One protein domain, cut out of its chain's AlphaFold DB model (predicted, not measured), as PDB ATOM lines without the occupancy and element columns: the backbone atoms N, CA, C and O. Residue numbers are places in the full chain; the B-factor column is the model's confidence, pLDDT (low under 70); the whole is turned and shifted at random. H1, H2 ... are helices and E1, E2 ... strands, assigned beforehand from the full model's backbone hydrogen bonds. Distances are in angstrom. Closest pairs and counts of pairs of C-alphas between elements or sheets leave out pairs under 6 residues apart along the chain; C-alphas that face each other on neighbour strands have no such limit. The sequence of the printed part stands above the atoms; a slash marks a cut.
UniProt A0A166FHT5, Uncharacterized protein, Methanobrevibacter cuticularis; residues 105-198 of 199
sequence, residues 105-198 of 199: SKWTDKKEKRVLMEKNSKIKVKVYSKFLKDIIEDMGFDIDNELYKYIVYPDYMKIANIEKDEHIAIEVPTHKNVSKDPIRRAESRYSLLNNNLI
ATOM      1  N   SER A 105      -8.474 -32.876 331.536       85.94
ATOM      2  CA  SER A 105      -9.171 -31.708 332.094       85.94
ATOM      3  C   SER A 105      -8.310 -30.927 333.104       85.94
ATOM      4  O   SER A 105      -8.108 -29.725 332.934       85.94
ATOM      5  N   LYS A 106      -7.696 -31.618 334.073       89.31
ATOM      6  CA  LYS A 106      -6.851 -31.016 335.123       89.31
ATOM      7  C   LYS A 106      -5.581 -30.373 334.570       89.31
ATOM      8  O   LYS A 106      -5.145 -29.319 335.018       89.31
ATOM      9  N   TRP A 107      -4.989 -31.014 333.566       91.38
ATOM     10  CA  TRP A 107      -3.743 -30.573 332.931       91.38
ATOM     11  C   TRP A 107      -3.951 -29.565 331.794       91.38
ATOM     12  O   TRP A 107      -2.982 -29.103 331.186       91.38
ATOM     13  N   THR A 108      -5.200 -29.217 331.491       88.25
ATOM     14  CA  THR A 108      -5.558 -28.203 330.488       88.25
ATOM     15  C   THR A 108      -6.226 -26.982 331.115       88.25
ATOM     16  O   THR A 108      -6.130 -25.889 330.548       88.25
ATOM     17  N   ASP A 109      -6.805 -27.110 332.314       90.25
ATOM     18  CA  ASP A 109      -7.169 -25.961 333.138       90.25
ATOM     19  C   ASP A 109      -5.917 -25.247 333.669       90.25
ATOM     20  O   ASP A 109      -5.054 -25.828 334.326       90.25
ATOM     21  N   LYS A 110      -5.809 -23.943 333.394       90.44
ATOM     22  CA  LYS A 110      -4.619 -23.157 333.752       90.44
ATOM     23  C   LYS A 110      -4.410 -23.034 335.260       90.44
ATOM     24  O   LYS A 110      -3.263 -22.951 335.696       90.44
ATOM     25  N   LYS A 111      -5.489 -22.936 336.042       93.38
ATOM     26  CA  LYS A 111      -5.401 -22.734 337.493       93.38
ATOM     27  C   LYS A 111      -5.017 -24.040 338.171       93.38
ATOM     28  O   LYS A 111      -4.071 -24.037 338.955       93.38
ATOM     29  N   GLU A 112      -5.696 -25.135 337.836       92.19
ATOM     30  CA  GLU A 112      -5.386 -26.457 338.386       92.19
ATOM     31  C   GLU A 112      -3.981 -26.906 337.999       92.19
ATOM     32  O   GLU A 112      -3.198 -27.275 338.876       92.19
ATOM     33  N   LYS A 113      -3.615 -26.777 336.715       94.06
ATOM     34  CA  LYS A 113      -2.266 -27.105 336.244       94.06
ATOM     35  C   LYS A 113      -1.196 -26.362 337.036       94.06
ATOM     36  O   LYS A 113      -0.233 -26.984 337.463       94.06
ATOM     37  N   ARG A 114      -1.365 -25.056 337.276       95.25
ATOM     38  CA  ARG A 114      -0.392 -24.272 338.049       95.25
ATOM     39  C   ARG A 114      -0.214 -24.826 339.465       95.25
ATOM     40  O   ARG A 114       0.918 -25.003 339.895       95.25
ATOM     41  N   VAL A 115      -1.311 -25.145 340.153       95.06
ATOM     42  CA  VAL A 115      -1.261 -25.730 341.504       95.06
ATOM     43  C   VAL A 115      -0.552 -27.088 341.502       95.06
ATOM     44  O   VAL A 115       0.212 -27.381 342.417       95.06
ATOM     45  N   LEU A 116      -0.782 -27.922 340.483       94.19
ATOM     46  CA  LEU A 116      -0.087 -29.206 340.337       94.19
ATOM     47  C   LEU A 116       1.412 -29.008 340.075       94.19
ATOM     48  O   LEU A 116       2.232 -29.628 340.745       94.19
ATOM     49  N   MET A 117       1.775 -28.100 339.167       95.25
ATOM     50  CA  MET A 117       3.172 -27.789 338.854       95.25
ATOM     51  C   MET A 117       3.935 -27.234 340.068       95.25
ATOM     52  O   MET A 117       5.070 -27.624 340.301       95.25
ATOM     53  N   GLU A 118       3.313 -26.370 340.876       95.62
ATOM     54  CA  GLU A 118       3.913 -25.837 342.113       95.62
ATOM     55  C   GLU A 118       4.177 -26.919 343.170       95.62
ATOM     56  O   GLU A 118       5.103 -26.798 343.972       95.62
ATOM     57  N   LYS A 119       3.363 -27.981 343.199       94.19
ATOM     58  CA  LYS A 119       3.619 -29.145 344.058       94.19
ATOM     59  C   LYS A 119       4.771 -29.980 343.505       94.19
ATOM     60  O   LYS A 119       5.665 -30.358 344.259       94.19
ATOM     61  N   ASN A 120       4.752 -30.218 342.198       96.00
ATOM     62  CA  ASN A 120       5.711 -31.075 341.511       96.00
ATOM     63  C   ASN A 120       7.123 -30.479 341.455       96.00
ATOM     64  O   ASN A 120       8.090 -31.233 341.451       96.00
ATOM     65  N   SER A 121       7.265 -29.152 341.492       95.88
ATOM     66  CA  SER A 121       8.565 -28.463 341.421       95.88
ATOM     67  C   SER A 121       9.509 -28.761 342.587       95.88
ATOM     68  O   SER A 121      10.691 -28.443 342.523       95.88
ATOM     69  N   LYS A 122       9.005 -29.381 343.659       94.69
ATOM     70  CA  LYS A 122       9.803 -29.830 344.809       94.69
ATOM     71  C   LYS A 122      10.454 -31.196 344.590       94.69
ATOM     72  O   LYS A 122      11.263 -31.621 345.411       94.69
ATOM     73  N   ILE A 123      10.067 -31.904 343.532       95.31
ATOM     74  CA  ILE A 123      10.516 -33.261 343.234       95.31
ATOM     75  C   ILE A 123      11.539 -33.190 342.103       95.31
ATOM     76  O   ILE A 123      11.230 -32.733 341.001       95.31
ATOM     77  N   LYS A 124      12.750 -33.673 342.395       95.25
ATOM     78  CA  LYS A 124      13.874 -33.700 341.461       95.25
ATOM     79  C   LYS A 124      13.965 -35.023 340.715       95.25
ATOM     80  O   LYS A 124      13.978 -36.099 341.329       95.25
ATOM     81  N   VAL A 125      14.054 -34.931 339.393       95.75
ATOM     82  CA  VAL A 125      13.943 -36.067 338.481       95.75
ATOM     83  C   VAL A 125      15.036 -35.999 337.421       95.75
ATOM     84  O   VAL A 125      15.169 -35.007 336.709       95.75
ATOM     85  N   LYS A 126      15.769 -37.094 337.232       95.00
ATOM     86  CA  LYS A 126      16.628 -37.265 336.059       95.00
ATOM     87  C   LYS A 126      15.819 -37.856 334.920       95.00
ATOM     88  O   LYS A 126      15.150 -38.873 335.092       95.00
ATOM     89  N   VAL A 127      15.880 -37.246 333.741       95.19
ATOM     90  CA  VAL A 127      15.033 -37.643 332.609       95.19
ATOM     91  C   VAL A 127      15.874 -38.036 331.410       95.19
ATOM     92  O   VAL A 127      16.690 -37.258 330.917       95.19
ATOM     93  N   TYR A 128      15.613 -39.228 330.891       92.94
ATOM     94  CA  TYR A 128      16.142 -39.688 329.616       92.94
ATOM     95  C   TYR A 128      15.111 -39.473 328.514       92.94
ATOM     96  O   TYR A 128      13.918 -39.618 328.741       92.94
ATOM     97  N   SER A 129      15.582 -39.209 327.293       91.31
ATOM     98  CA  SER A 129      14.773 -38.898 326.105       91.31
ATOM     99  C   SER A 129      14.124 -37.507 326.087       91.31
ATOM    100  O   SER A 129      13.525 -37.028 327.048       91.31
ATOM    101  N   LYS A 130      14.178 -36.873 324.910       91.44
ATOM    102  CA  LYS A 130      13.614 -35.539 324.665       91.44
ATOM    103  C   LYS A 130      12.094 -35.494 324.839       91.44
ATOM    104  O   LYS A 130      11.578 -34.520 325.371       91.44
ATOM    105  N   PHE A 131      11.372 -36.533 324.418       90.75
ATOM    106  CA  PHE A 131       9.908 -36.530 324.530       90.75
ATOM    107  C   PHE A 131       9.437 -36.678 325.987       90.75
ATOM    108  O   PHE A 131       8.379 -36.164 326.331       90.75
ATOM    109  N   LEU A 132      10.204 -37.372 326.841       95.25
ATOM    110  CA  LEU A 132       9.902 -37.470 328.273       95.25
ATOM    111  C   LEU A 132      10.222 -36.161 328.974       95.25
ATOM    112  O   LEU A 132       9.433 -35.728 329.804       95.25
ATOM    113  N   LYS A 133      11.311 -35.493 328.578       96.31
ATOM    114  CA  LYS A 133      11.624 -34.145 329.056       96.31
ATOM    115  C   LYS A 133      10.458 -33.177 328.818       96.31
ATOM    116  O   LYS A 133      10.028 -32.541 329.770       96.31
ATOM    117  N   ASP A 134       9.875 -33.170 327.612       96.12
ATOM    118  CA  ASP A 134       8.680 -32.362 327.311       96.12
ATOM    119  C   ASP A 134       7.522 -32.633 328.306       96.12
ATOM    120  O   ASP A 134       6.807 -31.709 328.683       96.12
ATOM    121  N   ILE A 135       7.314 -33.891 328.719       96.62
ATOM    122  CA  ILE A 135       6.241 -34.282 329.654       96.62
ATOM    123  C   ILE A 135       6.573 -33.849 331.083       96.62
ATOM    124  O   ILE A 135       5.728 -33.266 331.754       96.62
ATOM    125  N   ILE A 136       7.794 -34.118 331.540       97.56
ATOM    126  CA  ILE A 136       8.245 -33.823 332.904       97.56
ATOM    127  C   ILE A 136       8.247 -32.311 333.164       97.56
ATOM    128  O   ILE A 136       7.750 -31.869 334.200       97.56
ATOM    129  N   GLU A 137       8.697 -31.516 332.190       97.06
ATOM    130  CA  GLU A 137       8.626 -30.052 332.248       97.06
ATOM    131  C   GLU A 137       7.173 -29.548 332.245       97.06
ATOM    132  O   GLU A 137       6.822 -28.666 333.027       97.06
ATOM    133  N   ASP A 138       6.295 -30.124 331.414       97.00
ATOM    134  CA  ASP A 138       4.872 -29.748 331.378       97.00
ATOM    135  C   ASP A 138       4.141 -30.075 332.686       97.00
ATOM    136  O   ASP A 138       3.215 -29.355 333.072       97.00
ATOM    137  N   MET A 139       4.585 -31.130 333.373       96.62
ATOM    138  CA  MET A 139       4.113 -31.511 334.700       96.62
ATOM    139  C   MET A 139       4.718 -30.669 335.831       96.62
ATOM    140  O   MET A 139       4.206 -30.717 336.949       96.62
ATOM    141  N   GLY A 140       5.751 -29.870 335.552       96.81
ATOM    142  CA  GLY A 140       6.360 -28.930 336.495       96.81
ATOM    143  C   GLY A 140       7.376 -29.536 337.461       96.81
ATOM    144  O   GLY A 140       7.658 -28.912 338.476       96.81
ATOM    145  N   PHE A 141       7.903 -30.726 337.181       97.31
ATOM    146  CA  PHE A 141       8.983 -31.317 337.976       97.31
ATOM    147  C   PHE A 141      10.318 -30.601 337.740       97.31
ATOM    148  O   PHE A 141      10.559 -30.068 336.655       97.31
ATOM    149  N   ASP A 142      11.199 -30.647 338.738       96.44
ATOM    150  CA  ASP A 142      12.556 -30.116 338.624       96.44
ATOM    151  C   ASP A 142      13.482 -31.163 337.987       96.44
ATOM    152  O   ASP A 142      13.545 -32.308 338.440       96.44
ATOM    153  N   ILE A 143      14.178 -30.796 336.907       96.62
ATOM    154  CA  ILE A 143      15.085 -31.708 336.200       96.62
ATOM    155  C   ILE A 143      16.512 -31.446 336.667       96.62
ATOM    156  O   ILE A 143      17.110 -30.434 336.309       96.62
ATOM    157  N   ASP A 144      17.075 -32.411 337.390       94.06
ATOM    158  CA  ASP A 144      18.407 -32.336 337.990       94.06
ATOM    159  C   ASP A 144      19.200 -33.609 337.642       94.06
ATOM    160  O   ASP A 144      18.685 -34.726 337.727       94.06
ATOM    161  N   ASN A 145      20.445 -33.442 337.187       89.94
ATOM    162  CA  ASN A 145      21.326 -34.546 336.784       89.94
ATOM    163  C   ASN A 145      22.330 -34.948 337.869       89.94
ATOM    164  O   ASN A 145      23.059 -35.921 337.654       89.94
ATOM    165  N   GLU A 146      22.378 -34.213 338.980       88.56
ATOM    166  CA  GLU A 146      23.308 -34.411 340.093       88.56
ATOM    167  C   GLU A 146      22.565 -34.856 341.354       88.56
ATOM    168  O   GLU A 146      22.937 -35.851 341.966       88.56
ATOM    169  N   LEU A 147      21.487 -34.153 341.715       89.50
ATOM    170  CA  LEU A 147      20.718 -34.400 342.933       89.50
ATOM    171  C   LEU A 147      19.290 -34.803 342.579       89.50
ATOM    172  O   LEU A 147      18.412 -33.956 342.452       89.50
ATOM    173  N   TYR A 148      19.026 -36.095 342.432       91.44
ATOM    174  CA  TYR A 148      17.700 -36.599 342.075       91.44
ATOM    175  C   TYR A 148      17.360 -37.852 342.878       91.44
ATOM    176  O   TYR A 148      18.233 -38.637 343.208       91.44
ATOM    177  N   LYS A 149      16.072 -38.051 343.183       89.69
ATOM    178  CA  LYS A 149      15.565 -39.304 343.783       89.69
ATOM    179  C   LYS A 149      15.020 -40.245 342.711       89.69
ATOM    180  O   LYS A 149      15.084 -41.464 342.850       89.69
ATOM    181  N   TYR A 150      14.483 -39.673 341.635       93.38
ATOM    182  CA  TYR A 150      13.762 -40.403 340.604       93.38
ATOM    183  C   TYR A 150      14.474 -40.340 339.262       93.38
ATOM    184  O   TYR A 150      15.068 -39.321 338.903       93.38
ATOM    185  N   ILE A 151      14.350 -41.415 338.492       93.44
ATOM    186  CA  ILE A 151      14.859 -41.496 337.130       93.44
ATOM    187  C   ILE A 151      13.729 -41.913 336.201       93.44
ATOM    188  O   ILE A 151      13.166 -42.989 336.357       93.44
ATOM    189  N   VAL A 152      13.416 -41.088 335.206       94.69
ATOM    190  CA  VAL A 152      12.358 -41.343 334.223       94.69
ATOM    191  C   VAL A 152      12.988 -41.661 332.874       94.69
ATOM    192  O   VAL A 152      13.789 -40.881 332.354       94.69
ATOM    193  N   TYR A 153      12.636 -42.805 332.289       93.31
ATOM    194  CA  TYR A 153      13.279 -43.300 331.071       93.31
ATOM    195  C   TYR A 153      12.318 -44.066 330.156       93.31
ATOM    196  O   TYR A 153      11.270 -44.523 330.605       93.31
ATOM    197  N   PRO A 154      12.633 -44.189 328.856       92.44
ATOM    198  CA  PRO A 154      11.760 -44.874 327.913       92.44
ATOM    199  C   PRO A 154      11.926 -46.402 327.944       92.44
ATOM    200  O   PRO A 154      13.044 -46.895 328.065       92.44
ATOM    201  N   ASP A 155      10.839 -47.136 327.693       90.00
ATOM    202  CA  ASP A 155      10.776 -48.615 327.641       90.00
ATOM    203  C   ASP A 155      11.746 -49.310 326.660       90.00
ATOM    204  O   ASP A 155      12.043 -50.495 326.789       90.00
ATOM    205  N   TYR A 156      12.264 -48.598 325.660       86.75
ATOM    206  CA  TYR A 156      13.260 -49.143 324.735       86.75
ATOM    207  C   TYR A 156      14.696 -49.070 325.270       86.75
ATOM    208  O   TYR A 156      15.599 -49.670 324.679       86.75
ATOM    209  N   MET A 157      14.946 -48.295 326.328       86.81
ATOM    210  CA  MET A 157      16.286 -48.097 326.868       86.81
ATOM    211  C   MET A 157      16.591 -49.194 327.884       86.81
ATOM    212  O   MET A 157      15.966 -49.282 328.935       86.81
ATOM    213  N   LYS A 158      17.598 -50.023 327.593       75.25
ATOM    214  CA  LYS A 158      18.118 -50.976 328.575       75.25
ATOM    215  C   LYS A 158      18.948 -50.233 329.602       75.25
ATOM    216  O   LYS A 158      19.986 -49.662 329.274       75.25
ATOM    217  N   ILE A 159      18.516 -50.305 330.848       67.81
ATOM    218  CA  ILE A 159      19.210 -49.673 331.954       67.81
ATOM    219  C   ILE A 159      19.886 -50.746 332.800       67.81
ATOM    220  O   ILE A 159      19.374 -51.183 333.826       67.81
ATOM    221  N   ALA A 160      21.054 -51.186 332.340       59.41
ATOM    222  CA  ALA A 160      21.899 -52.102 333.100       59.41
ATOM    223  C   ALA A 160      22.723 -51.389 334.195       59.41
ATOM    224  O   ALA A 160      23.182 -52.053 335.114       59.41
ATOM    225  N   ASN A 161      22.865 -50.055 334.123       52.56
ATOM    226  CA  ASN A 161      23.831 -49.280 334.920       52.56
ATOM    227  C   ASN A 161      23.216 -48.123 335.732       52.56
ATOM    228  O   ASN A 161      23.946 -47.236 336.163       52.56
ATOM    229  N   ILE A 162      21.892 -48.062 335.914       58.72
ATOM    230  CA  ILE A 162      21.365 -47.204 336.986       58.72
ATOM    231  C   ILE A 162      21.671 -47.949 338.270       58.72
ATOM    232  O   ILE A 162      21.215 -49.079 338.425       58.72
ATOM    233  N   GLU A 163      22.459 -47.334 339.143       55.38
ATOM    234  CA  GLU A 163      22.636 -47.745 340.532       55.38
ATOM    235  C   GLU A 163      21.246 -47.804 341.178       55.38
ATOM    236  O   GLU A 163      20.693 -46.803 341.637       55.38
ATOM    237  N   LYS A 164      20.622 -48.984 341.088       54.41
ATOM    238  CA  LYS A 164      19.252 -49.249 341.543       54.41
ATOM    239  C   LYS A 164      19.114 -49.097 343.054       54.41
ATOM    240  O   LYS A 164      17.991 -49.009 343.535       54.41
ATOM    241  N   ASP A 165      20.231 -49.068 343.770       57.00
ATOM    242  CA  ASP A 165      20.238 -49.166 345.221       57.00
ATOM    243  C   ASP A 165      19.907 -47.833 345.917       57.00
ATOM    244  O   ASP A 165      19.505 -47.858 347.077       57.00
ATOM    245  N   GLU A 166      19.949 -46.687 345.215       75.50
ATOM    246  CA  GLU A 166      19.600 -45.373 345.802       75.50
ATOM    247  C   GLU A 166      18.499 -44.593 345.057       75.50
ATOM    248  O   GLU A 166      17.881 -43.696 345.632       75.50
ATOM    249  N   HIS A 167      18.196 -44.938 343.799       83.81
ATOM    250  CA  HIS A 167      17.287 -44.160 342.949       83.81
ATOM    251  C   HIS A 167      16.062 -44.960 342.495       83.81
ATOM    252  O   HIS A 167      16.163 -46.107 342.059       83.81
ATOM    253  N   ILE A 168      14.892 -44.314 342.490       88.81
ATOM    254  CA  ILE A 168      13.640 -44.916 342.017       88.81
ATOM    255  C   ILE A 168      13.534 -44.738 340.499       88.81
ATOM    256  O   ILE A 168      13.336 -43.632 339.991       88.81
ATOM    257  N   ALA A 169      13.657 -45.839 339.758       90.56
ATOM    258  CA  ALA A 169      13.603 -45.841 338.301       90.56
ATOM    259  C   ALA A 169      12.176 -46.107 337.782       90.56
ATOM    260  O   ALA A 169      11.561 -47.117 338.117       90.56
ATOM    261  N   ILE A 170      11.673 -45.225 336.918       92.75
ATOM    262  CA  ILE A 170      10.327 -45.249 336.338       92.75
ATOM    263  C   ILE A 170      10.441 -45.389 334.819       92.75
ATOM    264  O   ILE A 170      10.856 -44.465 334.112       92.75
ATOM    265  N   GLU A 171      10.046 -46.554 334.319       92.38
ATOM    266  CA  GLU A 171       9.979 -46.846 332.888       92.38
ATOM    267  C   GLU A 171       8.676 -46.302 332.290       92.38
ATOM    268  O   GLU A 171       7.592 -46.570 332.805       92.38
ATOM    269  N   VAL A 172       8.761 -45.558 331.184       93.56
ATOM    270  CA  VAL A 172       7.607 -44.945 330.514       93.56
ATOM    271  C   VAL A 172       7.448 -45.497 329.093       93.56
ATOM    272  O   VAL A 172       8.385 -45.427 328.289       93.56
ATOM    273  N   PRO A 173       6.248 -45.979 328.717       90.69
ATOM    274  CA  PRO A 173       6.044 -46.638 327.435       90.69
ATOM    275  C   PRO A 173       6.031 -45.656 326.254       90.69
ATOM    276  O   PRO A 173       5.415 -44.576 326.304       90.69
ATOM    277  N   THR A 174       6.692 -46.024 325.150       80.81
ATOM    278  CA  THR A 174       6.996 -45.082 324.052       80.81
ATOM    279  C   THR A 174       6.151 -45.272 322.795       80.81
ATOM    280  O   THR A 174       5.491 -44.321 322.363       80.81
ATOM    281  N   HIS A 175       6.143 -46.471 322.205       69.19
ATOM    282  CA  HIS A 175       5.564 -46.672 320.870       69.19
ATOM    283  C   HIS A 175       4.869 -48.021 320.650       69.19
ATOM    284  O   HIS A 175       3.853 -48.043 319.961       69.19
ATOM    285  N   LYS A 176       5.380 -49.135 321.195       66.56
ATOM    286  CA  LYS A 176       4.832 -50.474 320.890       66.56
ATOM    287  C   LYS A 176       3.587 -50.824 321.708       66.56
ATOM    288  O   LYS A 176       2.666 -51.419 321.165       66.56
ATOM    289  N   ASN A 177       3.534 -50.385 322.965       70.62
ATOM    290  CA  ASN A 177       2.486 -50.754 323.924       70.62
ATOM    291  C   ASN A 177       1.646 -49.547 324.373       70.62
ATOM    292  O   ASN A 177       1.219 -49.468 325.521       70.62
ATOM    293  N   VAL A 178       1.438 -48.568 323.487       81.44
ATOM    294  CA  VAL A 178       0.691 -47.341 323.802       81.44
ATOM    295  C   VAL A 178      -0.480 -47.130 322.856       81.44
ATOM    296  O   VAL A 178      -0.463 -47.560 321.703       81.44
ATOM    297  N   SER A 179      -1.488 -46.409 323.340       87.75
ATOM    298  CA  SER A 179      -2.638 -46.018 322.532       87.75
ATOM    299  C   SER A 179      -2.221 -45.239 321.275       87.75
ATOM    300  O   SER A 179      -1.333 -44.376 321.314       87.75
ATOM    301  N   LYS A 180      -2.911 -45.516 320.161       87.75
ATOM    302  CA  LYS A 180      -2.856 -44.688 318.945       87.75
ATOM    303  C   LYS A 180      -3.549 -43.338 319.145       87.75
ATOM    304  O   LYS A 180      -3.165 -42.365 318.509       87.75
ATOM    305  N   ASP A 181      -4.527 -43.272 320.052       93.25
ATOM    306  CA  ASP A 181      -5.125 -42.011 320.491       93.25
ATOM    307  C   ASP A 181      -4.092 -41.228 321.327       93.25
ATOM    308  O   ASP A 181      -3.696 -41.707 322.400       93.25
ATOM    309  N   PRO A 182      -3.641 -40.047 320.857       94.31
ATOM    310  CA  PRO A 182      -2.599 -39.276 321.516       94.31
ATOM    311  C   PRO A 182      -3.038 -38.748 322.883       94.31
ATOM    312  O   PRO A 182      -2.189 -38.652 323.769       94.31
ATOM    313  N   ILE A 183      -4.330 -38.467 323.090       95.38
ATOM    314  CA  ILE A 183      -4.830 -37.992 324.383       95.38
ATOM    315  C   ILE A 183      -4.790 -39.146 325.383       95.38
ATOM    316  O   ILE A 183      -4.159 -38.996 326.424       95.38
ATOM    317  N   ARG A 184      -5.316 -40.333 325.040       94.31
ATOM    318  CA  ARG A 184      -5.215 -41.520 325.925       94.31
ATOM    319  C   ARG A 184      -3.769 -41.900 326.236       94.31
ATOM    320  O   ARG A 184      -3.455 -42.346 327.336       94.31
ATOM    321  N   ARG A 185      -2.872 -41.746 325.259       93.94
ATOM    322  CA  ARG A 185      -1.440 -41.994 325.456       93.94
ATOM    323  C   ARG A 185      -0.829 -40.999 326.442       93.94
ATOM    324  O   ARG A 185      -0.071 -41.421 327.311       93.94
ATOM    325  N   ALA A 186      -1.159 -39.713 326.330       95.12
ATOM    326  CA  ALA A 186      -0.767 -38.721 327.325       95.12
ATOM    327  C   ALA A 186      -1.372 -39.056 328.699       95.12
ATOM    328  O   ALA A 186      -0.641 -39.074 329.682       95.12
ATOM    329  N   GLU A 187      -2.649 -39.444 328.772       94.50
ATOM    330  CA  GLU A 187      -3.292 -39.815 330.038       94.50
ATOM    331  C   GLU A 187      -2.584 -40.961 330.759       94.50
ATOM    332  O   GLU A 187      -2.319 -40.881 331.959       94.50
ATOM    333  N   SER A 188      -2.235 -42.012 330.018       93.94
ATOM    334  CA  SER A 188      -1.494 -43.154 330.551       93.94
ATOM    335  C   SER A 188      -0.157 -42.723 331.156       93.94
ATOM    336  O   SER A 188       0.165 -43.123 332.274       93.94
ATOM    337  N   ARG A 189       0.601 -41.874 330.455       94.94
ATOM    338  CA  ARG A 189       1.924 -41.419 330.903       94.94
ATOM    339  C   ARG A 189       1.839 -40.487 332.103       94.94
ATOM    340  O   ARG A 189       2.577 -40.672 333.060       94.94
ATOM    341  N   TYR A 190       0.927 -39.521 332.074       95.38
ATOM    342  CA  TYR A 190       0.731 -38.597 333.191       95.38
ATOM    343  C   TYR A 190       0.226 -39.334 334.434       95.38
ATOM    344  O   TYR A 190       0.681 -39.044 335.533       95.38
ATOM    345  N   SER A 191      -0.673 -40.311 334.275       93.75
ATOM    346  CA  SER A 191      -1.150 -41.137 335.395       93.75
ATOM    347  C   SER A 191      -0.027 -41.987 335.983       93.75
ATOM    348  O   SER A 191       0.139 -42.023 337.197       93.75
ATOM    349  N   LEU A 192       0.778 -42.625 335.129       94.50
ATOM    350  CA  LEU A 192       1.947 -43.388 335.558       94.50
ATOM    351  C   LEU A 192       2.922 -42.512 336.353       94.50
ATOM    352  O   LEU A 192       3.337 -42.896 337.441       94.50
ATOM    353  N   LEU A 193       3.261 -41.332 335.830       95.00
ATOM    354  CA  LEU A 193       4.185 -40.409 336.484       95.00
ATOM    355  C   LEU A 193       3.610 -39.863 337.794       95.00
ATOM    356  O   LEU A 193       4.310 -39.878 338.798       95.00
ATOM    357  N   ASN A 194       2.334 -39.469 337.822       92.06
ATOM    358  CA  ASN A 194       1.672 -39.031 339.052       92.06
ATOM    359  C   ASN A 194       1.721 -40.116 340.134       92.06
ATOM    360  O   ASN A 194       2.098 -39.822 341.257       92.06
ATOM    361  N   ASN A 195       1.404 -41.365 339.789       91.75
ATOM    362  CA  ASN A 195       1.346 -42.460 340.761       91.75
ATOM    363  C   ASN A 195       2.720 -42.875 341.313       91.75
ATOM    364  O   ASN A 195       2.768 -43.546 342.337       91.75
ATOM    365  N   ASN A 196       3.815 -42.550 340.618       91.06
ATOM    366  CA  ASN A 196       5.165 -42.970 341.013       91.06
ATOM    367  C   ASN A 196       6.035 -41.821 341.546       91.06
ATOM    368  O   ASN A 196       6.993 -42.083 342.270       91.06
ATOM    369  N   LEU A 197       5.746 -40.571 341.169       87.56
ATOM    370  CA  LEU A 197       6.525 -39.395 341.579       87.56
ATOM    371  C   LEU A 197       5.866 -38.608 342.710       87.56
ATOM    372  O   LEU A 197       6.569 -37.936 343.458       87.56
ATOM    373  N   ILE A 198       4.538 -38.649 342.810       81.88
ATOM    374  CA  ILE A 198       3.775 -37.878 343.788       81.88
ATOM    375  C   ILE A 198       3.337 -38.855 344.883       81.88
ATOM    376  O   ILE A 198       2.432 -39.656 344.664       81.88
TER     377      ILE A 198
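AT A GLANCE: This is residues 105 to 198 of the 199 residues of an uncharacterized protein of Methanobrevibacter cuticularis (UniProt A0A166FHT5). A small slab of three parallel strands has two helices, H3 and H4, packed over one face, while H2 with short H1 forms a corner beyond them at one end of the domain. Near the opposite end, the long loop of residues 155 to 167 bows out beyond the sheet. The printed part has 94 residues, with four named helices and three named strands in the order H1 H2 E1 H3 E2 E3 H4; the sheet runs E1 E2 E3, all parallel, and the class is mixed, helices and strands. The whole is compact, with a radius of gyration of the C-alphas of 13.3 A and spans of 39 by 32 by 20 A.

IN THESE COORDINATES: Begin with the sheet: E1 is residues 124 to 127, E2 is residues 150 to 154 and E3 is residues 168 to 172. Find C-alpha 150 at (13.762, -40.403, 340.604); from there E2 runs 13.6 A to C-alpha 154, and E3 is 13.0 A long. H3, residues 130 to 139, spans 14.4 A. H4, residues 182 to 197, runs 22.0 A and ends with C-alpha 197 at (6.525, -39.395, 341.579). Look for H1, residues 105 to 108, from C-alpha 105 at (-9.171, -31.708, 332.094), then H2, residues 110 to 120, 15.2 A long.

HOW THE PARTS SIT: E2 is the inner strand. Beside E1, look at N 126 and O 150, 2.9 A apart; beside E3, at N 170 and O 151, 2.7 A apart, both within hydrogen-bond range. E1, H3 and E2 make a strand-helix-strand unit, two parallel neighbour strands with a helix between, its crossover left-handed. H3 and H4 are on the same face, making two layers, helices on one face of a sheet. H3, at a height over the sheet of 9.1 A, lies over E2 and runs slantwise to it at 33 degrees on the local plane. H4, at a height of 8.9 A, lies over E2 and only just over E3, with 3 C-alphas, and runs along E2 at 23 degrees on the local plane. H3 and H4 are close but not clearly touching; their closest C-alphas, Ile 135 and Tyr 190, are 7.8 A apart. H2 touches H3, about perpendicular at 74 degrees, closest at the C-alphas of Met 117 and Met 139, 5.7 A. H1 and H2 only just touch, with 3 pairs of C-alphas within 8 A, and only at the corner, closest at the C-alphas of Trp 107 and Lys 113, 5.0 A. H1 and H2 are not on the sheet. In H2, H3 and H4 every O i to N i+4 pair is within hydrogen-bond range; H1 is too short for such a pair.

THE WHOLE: The two C-alphas farthest apart, of Lys 111 and Ala 160, are 40.3 A apart. The printed part has no cut. The link from E2 to E3, 13 residues, is long. The mean pLDDT of the printed part is 88.9, and residues 159 to 165 and 175 to 176 are under 70.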